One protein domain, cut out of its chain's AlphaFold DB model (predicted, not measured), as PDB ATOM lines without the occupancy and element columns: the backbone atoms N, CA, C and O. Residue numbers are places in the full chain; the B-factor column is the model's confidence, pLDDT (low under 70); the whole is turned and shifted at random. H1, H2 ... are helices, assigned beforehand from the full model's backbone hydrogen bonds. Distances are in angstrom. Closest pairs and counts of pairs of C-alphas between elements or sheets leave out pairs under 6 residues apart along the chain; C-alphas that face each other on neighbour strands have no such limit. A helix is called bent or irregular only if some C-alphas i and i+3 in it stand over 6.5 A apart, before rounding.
ATOM      1  N   HIS A  74      34.678  31.232 -22.137       92.12
ATOM      2  CA  HIS A  74      34.664  30.127 -23.090       92.12
ATOM      3  C   HIS A  74      35.070  28.807 -22.431       92.12
ATOM      4  O   HIS A  74      35.881  28.756 -21.505       92.12
ATOM      5  N   ARG A  75      34.484  27.712 -22.909       89.12
ATOM      6  CA  ARG A  75      34.911  26.350 -22.596       89.12
ATOM      7  C   ARG A  75      36.174  26.019 -23.420       89.12
ATOM      8  O   ARG A  75      36.375  26.618 -24.476       89.12
ATOM      9  N   PRO A  76      37.015  25.055 -22.991       87.31
ATOM     10  CA  PRO A  76      38.188  24.622 -23.760       87.31
ATOM     11  C   PRO A  76      37.950  24.216 -25.225       87.31
ATOM     12  O   PRO A  76      38.895  24.210 -26.002       87.31
ATOM     13  N   ASP A  77      36.717  23.878 -25.613       89.94
ATOM     14  CA  ASP A  77      36.327  23.554 -26.993       89.94
ATOM     15  C   ASP A  77      35.984  24.797 -27.845       89.94
ATOM     16  O   ASP A  77      35.576  24.659 -28.995       89.94
ATOM     17  N   GLY A  78      36.132  26.008 -27.295       87.50
ATOM     18  CA  GLY A  78      35.839  27.279 -27.965       87.50
ATOM     19  C   GLY A  78      34.382  27.745 -27.853       87.50
ATOM     20  O   GLY A  78      34.068  28.862 -28.257       87.50
ATOM     21  N   GLY A  79      33.480  26.940 -27.279       90.31
ATOM     22  CA  GLY A  79      32.082  27.331 -27.065       90.31
ATOM     23  C   GLY A  79      31.891  28.271 -25.868       90.31
ATOM     24  O   GLY A  79      32.706  28.294 -24.951       90.31
ATOM     25  N   VAL A  80      30.789  29.029 -25.826       90.62
ATOM     26  CA  VAL A  80      30.433  29.852 -24.649       90.62
ATOM     27  C   VAL A  80      30.170  28.956 -23.432       90.62
ATOM     28  O   VAL A  80      29.510  27.914 -23.518       90.62
ATOM     29  N   LEU A  81      30.678  29.362 -22.269       91.50
ATOM     30  CA  LEU A  81      30.508  28.636 -21.022       91.50
ATOM     31  C   LEU A  81      29.043  28.663 -20.567       91.50
ATOM     32  O   LEU A  81      28.449  29.705 -20.299       91.50
ATOM     33  N   MET A  82      28.473  27.474 -20.404       88.81
ATOM     34  CA  MET A  82      27.112  27.302 -19.902       88.81
ATOM     35  C   MET A  82      27.087  27.440 -18.377       88.81
ATOM     36  O   MET A  82      27.387  26.480 -17.663       88.81
ATOM     37  N   VAL A  83      26.695  28.611 -17.876       89.81
ATOM     38  CA  VAL A  83      26.568  28.879 -16.437       89.81
ATOM     39  C   VAL A  83      25.117  28.729 -15.981       89.81
ATOM     40  O   VAL A  83      24.187  29.269 -16.581       89.81
ATOM     41  N   THR A  84      24.909  27.999 -14.886       89.69
ATOM     42  CA  THR A  84      23.596  27.813 -14.252       89.69
ATOM     43  C   THR A  84      23.506  28.557 -12.913       89.69
ATOM     44  O   THR A  84      24.512  28.698 -12.215       89.69
ATOM     45  N   PRO A  85      22.299  28.964 -12.466       90.31
ATOM     46  CA  PRO A  85      22.126  29.606 -11.158       90.31
ATOM     47  C   PRO A  85      22.628  28.753  -9.986       90.31
ATOM     48  O   PRO A  85      23.114  29.275  -8.985       90.31
ATOM     49  N   HIS A  86      22.520  27.425 -10.105       87.56
ATOM     50  CA  HIS A  86      23.018  26.515  -9.083       87.56
ATOM     51  C   HIS A  86      24.551  26.537  -9.002       87.56
ATOM     52  O   HIS A  86      25.087  26.563  -7.899       87.56
ATOM     53  N   GLN A  87      25.255  26.612 -10.138       88.94
ATOM     54  CA  GLN A  87      26.715  26.775 -10.161       88.94
ATOM     55  C   GLN A  87      27.152  28.111  -9.555       88.94
ATOM     56  O   GLN A  87      28.072  28.123  -8.750       88.94
ATOM     57  N   LEU A  88      26.450  29.211  -9.851       89.62
ATOM     58  CA  LEU A  88      26.735  30.513  -9.228       89.62
ATOM     59  C   LEU A  88      26.590  30.458  -7.703       89.62
ATOM     60  O   LEU A  88      27.453  30.941  -6.974       89.62
ATOM     61  N   ARG A  89      25.534  29.799  -7.209       89.19
ATOM     62  CA  ARG A  89      25.370  29.541  -5.772       89.19
ATOM     63  C   ARG A  89      26.526  28.709  -5.212       89.19
ATOM     64  O   ARG A  89      26.954  28.969  -4.093       89.19
ATOM     65  N   HIS A  90      27.013  27.726  -5.970       86.25
ATOM     66  CA  HIS A  90      28.155  26.905  -5.578       86.25
ATOM     67  C   HIS A  90      29.442  27.708  -5.437       86.25
ATOM     68  O   HIS A  90      30.112  27.582  -4.412       86.25
ATOM     69  N   THR A  91      29.761  28.539  -6.425       87.19
ATOM     70  CA  THR A  91      30.932  29.416  -6.386       87.19
ATOM     71  C   THR A  91      30.856  30.349  -5.184       87.19
ATOM     72  O   THR A  91      31.744  30.311  -4.339       87.19
ATOM     73  N   TRP A  92      29.739  31.063  -5.016       89.31
ATOM     74  CA  TRP A  92      29.557  32.004  -3.909       89.31
ATOM     75  C   TRP A  92      29.674  31.345  -2.526       89.31
ATOM     76  O   TRP A  92      30.349  31.853  -1.635       89.31
ATOM     77  N   ALA A  93      29.059  30.174  -2.339       88.00
ATOM     78  CA  ALA A  93      29.150  29.446  -1.076       88.00
ATOM     79  C   ALA A  93      30.576  28.948  -0.782       88.00
ATOM     80  O   ALA A  93      31.004  28.958   0.372       88.00
ATOM     81  N   THR A  94      31.307  28.525  -1.815       84.19
ATOM     82  CA  THR A  94      32.698  28.069  -1.687       84.19
ATOM     83  C   THR A  94      33.629  29.241  -1.378       84.19
ATOM     84  O   THR A  94      34.489  29.118  -0.513       84.19
ATOM     85  N   GLU A  95      33.430  30.400  -2.010       85.31
ATOM     86  CA  GLU A  95      34.173  31.630  -1.711       85.31
ATOM     87  C   GLU A  95      33.969  32.086  -0.264       85.31
ATOM     88  O   GLU A  95      34.941  32.390   0.421       85.31
ATOM     89  N   LEU A  96      32.733  32.056   0.244       86.81
ATOM     90  CA  LEU A  96      32.454  32.389   1.643       86.81
ATOM     91  C   LEU A  96      33.097  31.397   2.621       86.81
ATOM     92  O   LEU A  96      33.645  31.810   3.644       86.81
ATOM     93  N   ALA A  97      33.066  30.100   2.307       84.56
ATOM     94  CA  ALA A  97      33.759  29.088   3.103       84.56
ATOM     95  C   ALA A  97      35.283  29.312   3.093       84.56
ATOM     96  O   ALA A  97      35.930  29.241   4.136       84.56
ATOM     97  N   ASN A  98      35.850  29.649   1.931       77.31
ATOM     98  CA  ASN A  98      37.267  29.977   1.785       77.31
ATOM     99  C   ASN A  98      37.647  31.275   2.514       77.31
ATOM    100  O   ASN A  98      38.743  31.379   3.052       77.31
ATOM    101  N   ALA A  99      36.741  32.243   2.606       81.38
ATOM    102  CA  ALA A  99      36.935  33.451   3.404       81.38
ATOM    103  C   ALA A  99      36.854  33.201   4.926       81.38
ATOM    104  O   ALA A  99      36.990  34.138   5.708       81.38
ATOM    105  N   GLY A 100      36.632  31.953   5.364       78.06
ATOM    106  CA  GLY A 100      36.603  31.571   6.776       78.06
ATOM    107  C   GLY A 100      35.229  31.686   7.439       78.06
ATOM    108  O   GLY A 100      35.137  31.630   8.666       78.06
ATOM    109  N   MET A 101      34.143  31.832   6.669       83.06
ATOM    110  CA  MET A 101      32.792  31.821   7.234       83.06
ATOM    111  C   MET A 101      32.501  30.469   7.902       83.06
ATOM    112  O   MET A 101      32.744  29.407   7.329       83.06
ATOM    113  N   SER A 102      31.945  30.498   9.118       85.06
ATOM    114  CA  SER A 102      31.605  29.270   9.840       85.06
ATOM    115  C   SER A 102      30.535  28.459   9.096       85.06
ATOM    116  O   SER A 102      29.632  29.014   8.464       85.06
ATOM    117  N   LEU A 103      30.598  27.127   9.212       84.62
ATOM    118  CA  LEU A 103      29.640  26.228   8.557       84.62
ATOM    119  C   LEU A 103      28.192  26.542   8.966       84.62
ATOM    120  O   LEU A 103      27.297  26.527   8.125       84.62
ATOM    121  N   GLN A 104      27.977  26.878  10.242       84.88
ATOM    122  CA  GLN A 104      26.669  27.269  10.768       84.88
ATOM    123  C   GLN A 104      26.160  28.565  10.122       84.88
ATOM    124  O   GLN A 104      25.011  28.613   9.685       84.88
ATOM    125  N   ALA A 105      27.003  29.598  10.010       85.56
ATOM    126  CA  ALA A 105      26.615  30.852   9.366       85.56
ATOM    127  C   ALA A 105      26.278  30.636   7.882       85.56
ATOM    128  O   ALA A 105      25.260  31.130   7.392       85.56
ATOM    129  N   LEU A 106      27.078  29.822   7.186       87.50
ATOM    130  CA  LEU A 106      26.844  29.475   5.788       87.50
ATOM    131  C   LEU A 106      25.540  28.678   5.601       87.50
ATOM    132  O   LEU A 106      24.790  28.929   4.657       87.50
ATOM    133  N   MET A 107      25.218  27.761   6.522       87.81
ATOM    134  CA  MET A 107      23.943  27.033   6.538       87.81
ATOM    135  C   MET A 107      22.745  27.976   6.662       87.81
ATOM    136  O   MET A 107      21.811  27.875   5.862       87.81
ATOM    137  N   SER A 108      22.778  28.910   7.617       86.12
ATOM    138  CA  SER A 108      21.710  29.896   7.818       86.12
ATOM    139  C   SER A 108      21.521  30.790   6.590       86.12
ATOM    140  O   SER A 108      20.393  31.000   6.139       86.12
ATOM    141  N   LEU A 109      22.622  31.249   5.991       86.88
ATOM    142  CA  LEU A 109      22.620  32.099   4.799       86.88
ATOM    143  C   LEU A 109      22.014  31.390   3.576       86.88
ATOM    144  O   LEU A 109      21.201  31.948   2.828       86.88
ATOM    145  N   LEU A 110      22.386  30.126   3.380       86.31
ATOM    146  CA  LEU A 110      21.920  29.307   2.267       86.31
ATOM    147  C   LEU A 110      20.520  28.721   2.511       86.31
ATOM    148  O   LEU A 110      19.834  28.381   1.541       86.31
ATOM    149  N   GLY A 111      20.063  28.658   3.763       85.56
ATOM    150  CA  GLY A 111      18.810  28.017   4.160       85.56
ATOM    151  C   GLY A 111      18.901  26.490   4.129       85.56
ATOM    152  O   GLY A 111      17.970  25.827   3.672       85.56
ATOM    153  N   HIS A 112      20.045  25.934   4.528       87.94
ATOM    154  CA  HIS A 112      20.249  24.491   4.621       87.94
ATOM    155  C   HIS A 112      19.856  23.979   6.002       87.94
ATOM    156  O   HIS A 112      20.341  24.472   7.015       87.94
ATOM    157  N   VAL A 113      19.000  22.958   6.023       81.62
ATOM    158  CA  VAL A 113      18.511  22.346   7.266       81.62
ATOM    159  C   VAL A 113      19.543  21.382   7.846       81.62
ATOM    160  O   VAL A 113      19.668  21.269   9.060       81.62
ATOM    161  N   THR A 114      20.311  20.704   6.989       82.19
ATOM    162  CA  THR A 114      21.294  19.704   7.415       82.19
ATOM    163  C   THR A 114      22.724  20.122   7.057       82.19
ATOM    164  O   THR A 114      22.953  20.698   5.983       82.19
ATOM    165  N   PRO A 115      23.721  19.824   7.913       80.38
ATOM    166  CA  PRO A 115      25.127  20.116   7.625       80.38
ATOM    167  C   PRO A 115      25.622  19.475   6.327       80.38
ATOM    168  O   PRO A 115      26.416  20.077   5.610       80.38
ATOM    169  N   GLN A 116      25.101  18.299   5.967       79.62
ATOM    170  CA  GLN A 116      25.457  17.560   4.752       79.62
ATOM    171  C   GLN A 116      25.239  18.385   3.477       79.62
ATOM    172  O   GLN A 116      26.056  18.313   2.561       79.62
ATOM    173  N   MET A 117      24.197  19.227   3.431       79.19
ATOM    174  CA  MET A 117      23.953  20.123   2.294       79.19
ATOM    175  C   MET A 117      25.043  21.192   2.129       79.19
ATOM    176  O   MET A 117      25.208  21.726   1.035       79.19
ATOM    177  N   THR A 118      25.777  21.511   3.201       82.06
ATOM    178  CA  THR A 118      26.777  22.590   3.237       82.06
ATOM    179  C   THR A 118      28.214  22.068   3.226       82.06
ATOM    180  O   THR A 118      29.098  22.732   2.693       82.06
ATOM    181  N   ILE A 119      28.451  20.855   3.735       77.81
ATOM    182  CA  ILE A 119      29.779  20.221   3.779       77.81
ATOM    183  C   ILE A 119      30.450  20.197   2.399       77.81
ATOM    184  O   ILE A 119      31.650  20.435   2.312       77.81
ATOM    185  N   ARG A 120      29.680  20.014   1.315       71.31
ATOM    186  CA  ARG A 120      30.203  20.024  -0.063       71.31
ATOM    187  C   ARG A 120      30.936  21.323  -0.442       71.31
ATOM    188  O   ARG A 120      31.825  21.272  -1.286       71.31
ATOM    189  N   TYR A 121      30.589  22.465   0.161       68.94
ATOM    190  CA  TYR A 121      31.291  23.738  -0.067       68.94
ATOM    191  C   TYR A 121      32.546  23.865   0.803       68.94
ATOM    192  O   TYR A 121      33.545  24.420   0.362       68.94
ATOM    193  N   ALA A 122      32.522  23.305   2.017       65.00
ATOM    194  CA  ALA A 122      33.641  23.354   2.956       65.00
ATOM    195  C   ALA A 122      34.799  22.419   2.562       65.00
ATOM    196  O   ALA A 122      35.958  22.734   2.807       65.00
ATOM    197  N   THR A 123      34.518  21.286   1.908       60.09
ATOM    198  CA  THR A 123      35.550  20.317   1.487       60.09
ATOM    199  C   THR A 123      36.539  20.859   0.452       60.09
ATOM    200  O   THR A 123      37.628  20.315   0.310       60.09
ATOM    201  N   LEU A 124      36.187  21.932  -0.261       57.75
ATOM    202  CA  LEU A 124      37.056  22.589  -1.245       57.75
ATOM    203  C   LEU A 124      37.993  23.640  -0.605       57.75
ATOM    204  O   LEU A 124      38.867  24.175  -1.282       57.75
ATOM    205  N   ALA A 125      37.857  23.885   0.702       56.34
ATOM    206  CA  ALA A 125      38.578  24.895   1.475       56.34
ATOM    207  C   ALA A 125      39.802  24.303   2.215       56.34
ATOM    208  O   ALA A 125      39.944  24.387   3.433       56.34
ATOM    209  N   SER A 126      40.690  23.629   1.482       55.84
ATOM    210  CA  SER A 126      41.897  22.975   2.032       55.84
ATOM    211  C   SER A 126      42.918  23.936   2.693       55.84
ATOM    212  O   SER A 126      43.352  23.657   3.815       55.84
ATOM    213  N   PRO A 127      43.299  25.083   2.090       58.44
ATOM    214  CA  PRO A 127      44.317  25.959   2.685       58.44
ATOM    215  C   PRO A 127      43.814  26.751   3.905       58.44
ATOM    216  O   PRO A 127      44.607  27.158   4.754       58.44
ATOM    217  N   THR A 128      42.502  26.937   4.042       58.59
ATOM    218  CA  THR A 128      41.899  27.764   5.098       58.59
ATOM    219  C   THR A 128      41.698  26.990   6.391       58.59
ATOM    220  O   THR A 128      41.773  27.585   7.461       58.59
ATOM    221  N   LEU A 129      41.554  25.659   6.326       58.34
ATOM    222  CA  LEU A 129      41.498  24.805   7.515       58.34
ATOM    223  C   LEU A 129      42.753  24.970   8.381       58.34
ATOM    224  O   LEU A 129      42.652  25.068   9.601       58.34
ATOM    225  N   ARG A 130      43.938  25.033   7.758       58.38
ATOM    226  CA  ARG A 130      45.196  25.212   8.490       58.38
ATOM    227  C   ARG A 130      45.300  26.602   9.114       58.38
ATOM    228  O   ARG A 130      45.643  26.697  10.285       58.38
ATOM    229  N   ALA A 131      44.935  27.649   8.377       65.62
ATOM    230  CA  ALA A 131      44.913  29.013   8.903       65.62
ATOM    231  C   ALA A 131      43.899  29.177  10.051       65.62
ATOM    232  O   ALA A 131      44.237  29.738  11.089       65.62
ATOM    233  N   ALA A 132      42.692  28.623   9.911       65.00
ATOM    234  CA  ALA A 132      41.666  28.635  10.950       65.00
ATOM    235  C   ALA A 132      42.085  27.818  12.183       65.00
ATOM    236  O   ALA A 132      41.827  28.229  13.314       65.00
ATOM    237  N   TYR A 133      42.764  26.683  11.982       64.50
ATOM    238  CA  TYR A 133      43.356  25.901  13.066       64.50
ATOM    239  C   TYR A 133      44.444  26.694  13.797       64.50
ATOM    240  O   TYR A 133      44.406  26.787  15.022       64.50
ATOM    241  N   ASP A 134      45.377  27.304  13.068       68.75
ATOM    242  CA  ASP A 134      46.461  28.100  13.646       68.75
ATOM    243  C   ASP A 134      45.922  29.348  14.371       68.75
ATOM    244  O   ASP A 134      46.409  29.693  15.448       68.75
ATOM    245  N   GLU A 135      44.866  29.983  13.854       76.31
ATOM    246  CA  GLU A 135      44.171  31.095  14.512       76.31
ATOM    247  C   GLU A 135      43.458  30.645  15.796       76.31
ATOM    248  O   GLU A 135      43.619  31.275  16.847       76.31
ATOM    249  N   ALA A 136      42.696  29.548  15.743       70.19
ATOM    250  CA  ALA A 136      42.011  28.988  16.906       70.19
ATOM    251  C   ALA A 136      43.018  28.582  17.991       70.19
ATOM    252  O   ALA A 136      42.869  28.953  19.158       70.19
ATOM    253  N   MET A 137      44.100  27.911  17.596       71.06
ATOM    254  CA  MET A 137      45.211  27.581  18.481       71.06
ATOM    255  C   MET A 137      45.903  28.838  19.008       71.06
ATOM    256  O   MET A 137      46.260  28.870  20.179       71.06
ATOM    257  N   GLY A 138      46.058  29.893  18.206       67.00
ATOM    258  CA  GLY A 138      46.596  31.184  18.638       67.00
ATOM    259  C   GLY A 138      45.741  31.854  19.717       67.00
ATOM    260  O   GLY A 138      46.282  32.337  20.712       67.00
ATOM    261  N   LYS A 139      44.411  31.833  19.570       69.38
ATOM    262  CA  LYS A 139      43.459  32.346  20.572       69.38
ATOM    263  C   LYS A 139      43.469  31.505  21.851       69.38
ATOM    264  O   LYS A 139      43.564  32.071  22.937       69.38
ATOM    265  N   MET A 140      43.481  30.174  21.740       55.62
ATOM    266  CA  MET A 140      43.625  29.275  22.898       55.62
ATOM    267  C   MET A 140      44.975  29.457  23.602       55.62
ATOM    268  O   MET A 140      45.055  29.471  24.826       55.62
ATOM    269  N   ARG A 141      46.059  29.643  22.846       52.59
ATOM    270  CA  ARG A 141      47.413  29.816  23.388       52.59
ATOM    271  C   ARG A 141      47.578  31.136  24.140       52.59
ATOM    272  O   ARG A 141      48.410  31.187  25.033       52.59
ATOM    273  N   ARG A 142      46.768  32.161  23.839       48.34
ATOM    274  CA  ARG A 142      46.696  33.415  24.615       48.34
ATOM    275  C   ARG A 142      45.971  33.264  25.957       48.34
ATOM    276  O   ARG A 142      46.182  34.096  26.828       48.34
ATOM    277  N   GLN A 143      45.154  32.224  26.140       53.69
ATOM    278  CA  GLN A 143      44.513  31.926  27.429       53.69
ATOM    279  C   GLN A 143      45.436  31.163  28.389       53.69
ATOM    280  O   GLN A 143      45.239  31.214  29.599       53.69
ATOM    281  N   PHE A 144      46.474  30.497  27.877       47.56
ATOM    282  CA  PHE A 144      47.552  29.978  28.708       47.56
ATOM    283  C   PHE A 144      48.618  31.057  28.848       47.56
ATOM    284  O   PHE A 144      49.388  31.293  27.918       47.56
ATOM    285  N   THR A 145      48.695  31.701  30.009       45.12
ATOM    286  CA  THR A 145      49.826  32.564  30.356       45.12
ATOM    287  C   THR A 145      51.087  31.702  30.349       45.12
ATOM    288  O   THR A 145      51.397  31.016  31.322       45.12
ATOM    289  N   LEU A 146      51.797  31.661  29.222       47.84
ATOM    290  CA  LEU A 146      53.131  31.085  29.174       47.84
ATOM    291  C   LEU A 146      54.007  31.998  30.024       47.84
ATOM    292  O   LEU A 146      54.334  33.114  29.623       47.84
ATOM    293  N   THR A 147      54.333  31.542  31.229       48.78
ATOM    294  CA  THR A 147      55.303  32.203  32.092       48.78
ATOM    295  C   THR A 147      56.602  32.373  31.301       48.78
ATOM    296  O   THR A 147      57.047  31.414  30.659       48.78
TER     297      THR A 147
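AT A GLANCE: This is residues 74 to 147 of the 247 residues of the protein "Phage integrase family protein" of Mycobacterium sp. MAC_080597_8934 (UniProt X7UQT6). A small cluster of three helices, H1, H2 and H3, has two arms at opposite ends: residues 75 to 81 and 83 to 88 stick out at one, and residues 133 to 147, mostly the far part of the long helix H4, at the other. H1 and H2 form a helical hairpin, and H3 packs across both. The printed part has 74 residues with four named helices, H1 to H4 in order, and no named strand: all helix. It is only just extended, close to loose, with a radius of gyration of the C-alphas of 17.2 A; the arms make the length in spans of 64 by 31 by 15 A.

HOW THE PARTS SIT: H1, residues 85 to 98, touches H2, residues 103 to 110, with residues 93 to 97 alone; their closest C-alphas, of Ala 93 and Leu 106, are 7.2 A apart. This hairpin has a shallow tilt of 29 degrees, opposite ways. H3, residues 116 to 122, touches H1 at a steep tilt of 63 degrees, the closest C-alphas being those of Thr 94 and Tyr 121, 4.8 A apart. H3 touches H2 about perpendicular, only just, at 73 degrees; the closest C-alphas, of Met 107 and Thr 118, are 6.2 A apart. H4, residues 126 to 143, is close to H1 but not clearly touching, with C-alphas of Asn 98 and Thr 128 closest at 6.1 A, and is apart from H2 and H3. Every O i to N i+4 pair is within hydrogen-bond range in H1 and H2; H4 has 11 of 14, and H3 has 0 of 3 but 2 of 4 O i to N i+3 pairs.

IN THESE COORDINATES: H1 begins at C-alpha 85 (22.126, 29.606, -11.158) and is 19.9 A long. H2 is 10.4 A long and H3 10.2 A; H3 is irregular, only just, with C-alphas 117 and 120 6.7 A apart. H4 is 27.1 A long and ends at C-alpha 143 (44.513, 31.926, 27.429).

THE WHOLE: The two C-alphas farthest apart, of Gly 79 and Thr 147, are 63.7 A apart. The printed part has no cut, and its three links between helices are tight. The mean pLDDT of the printed part is 76.2; residues 121 to 134 and 138 to 147 are under 70.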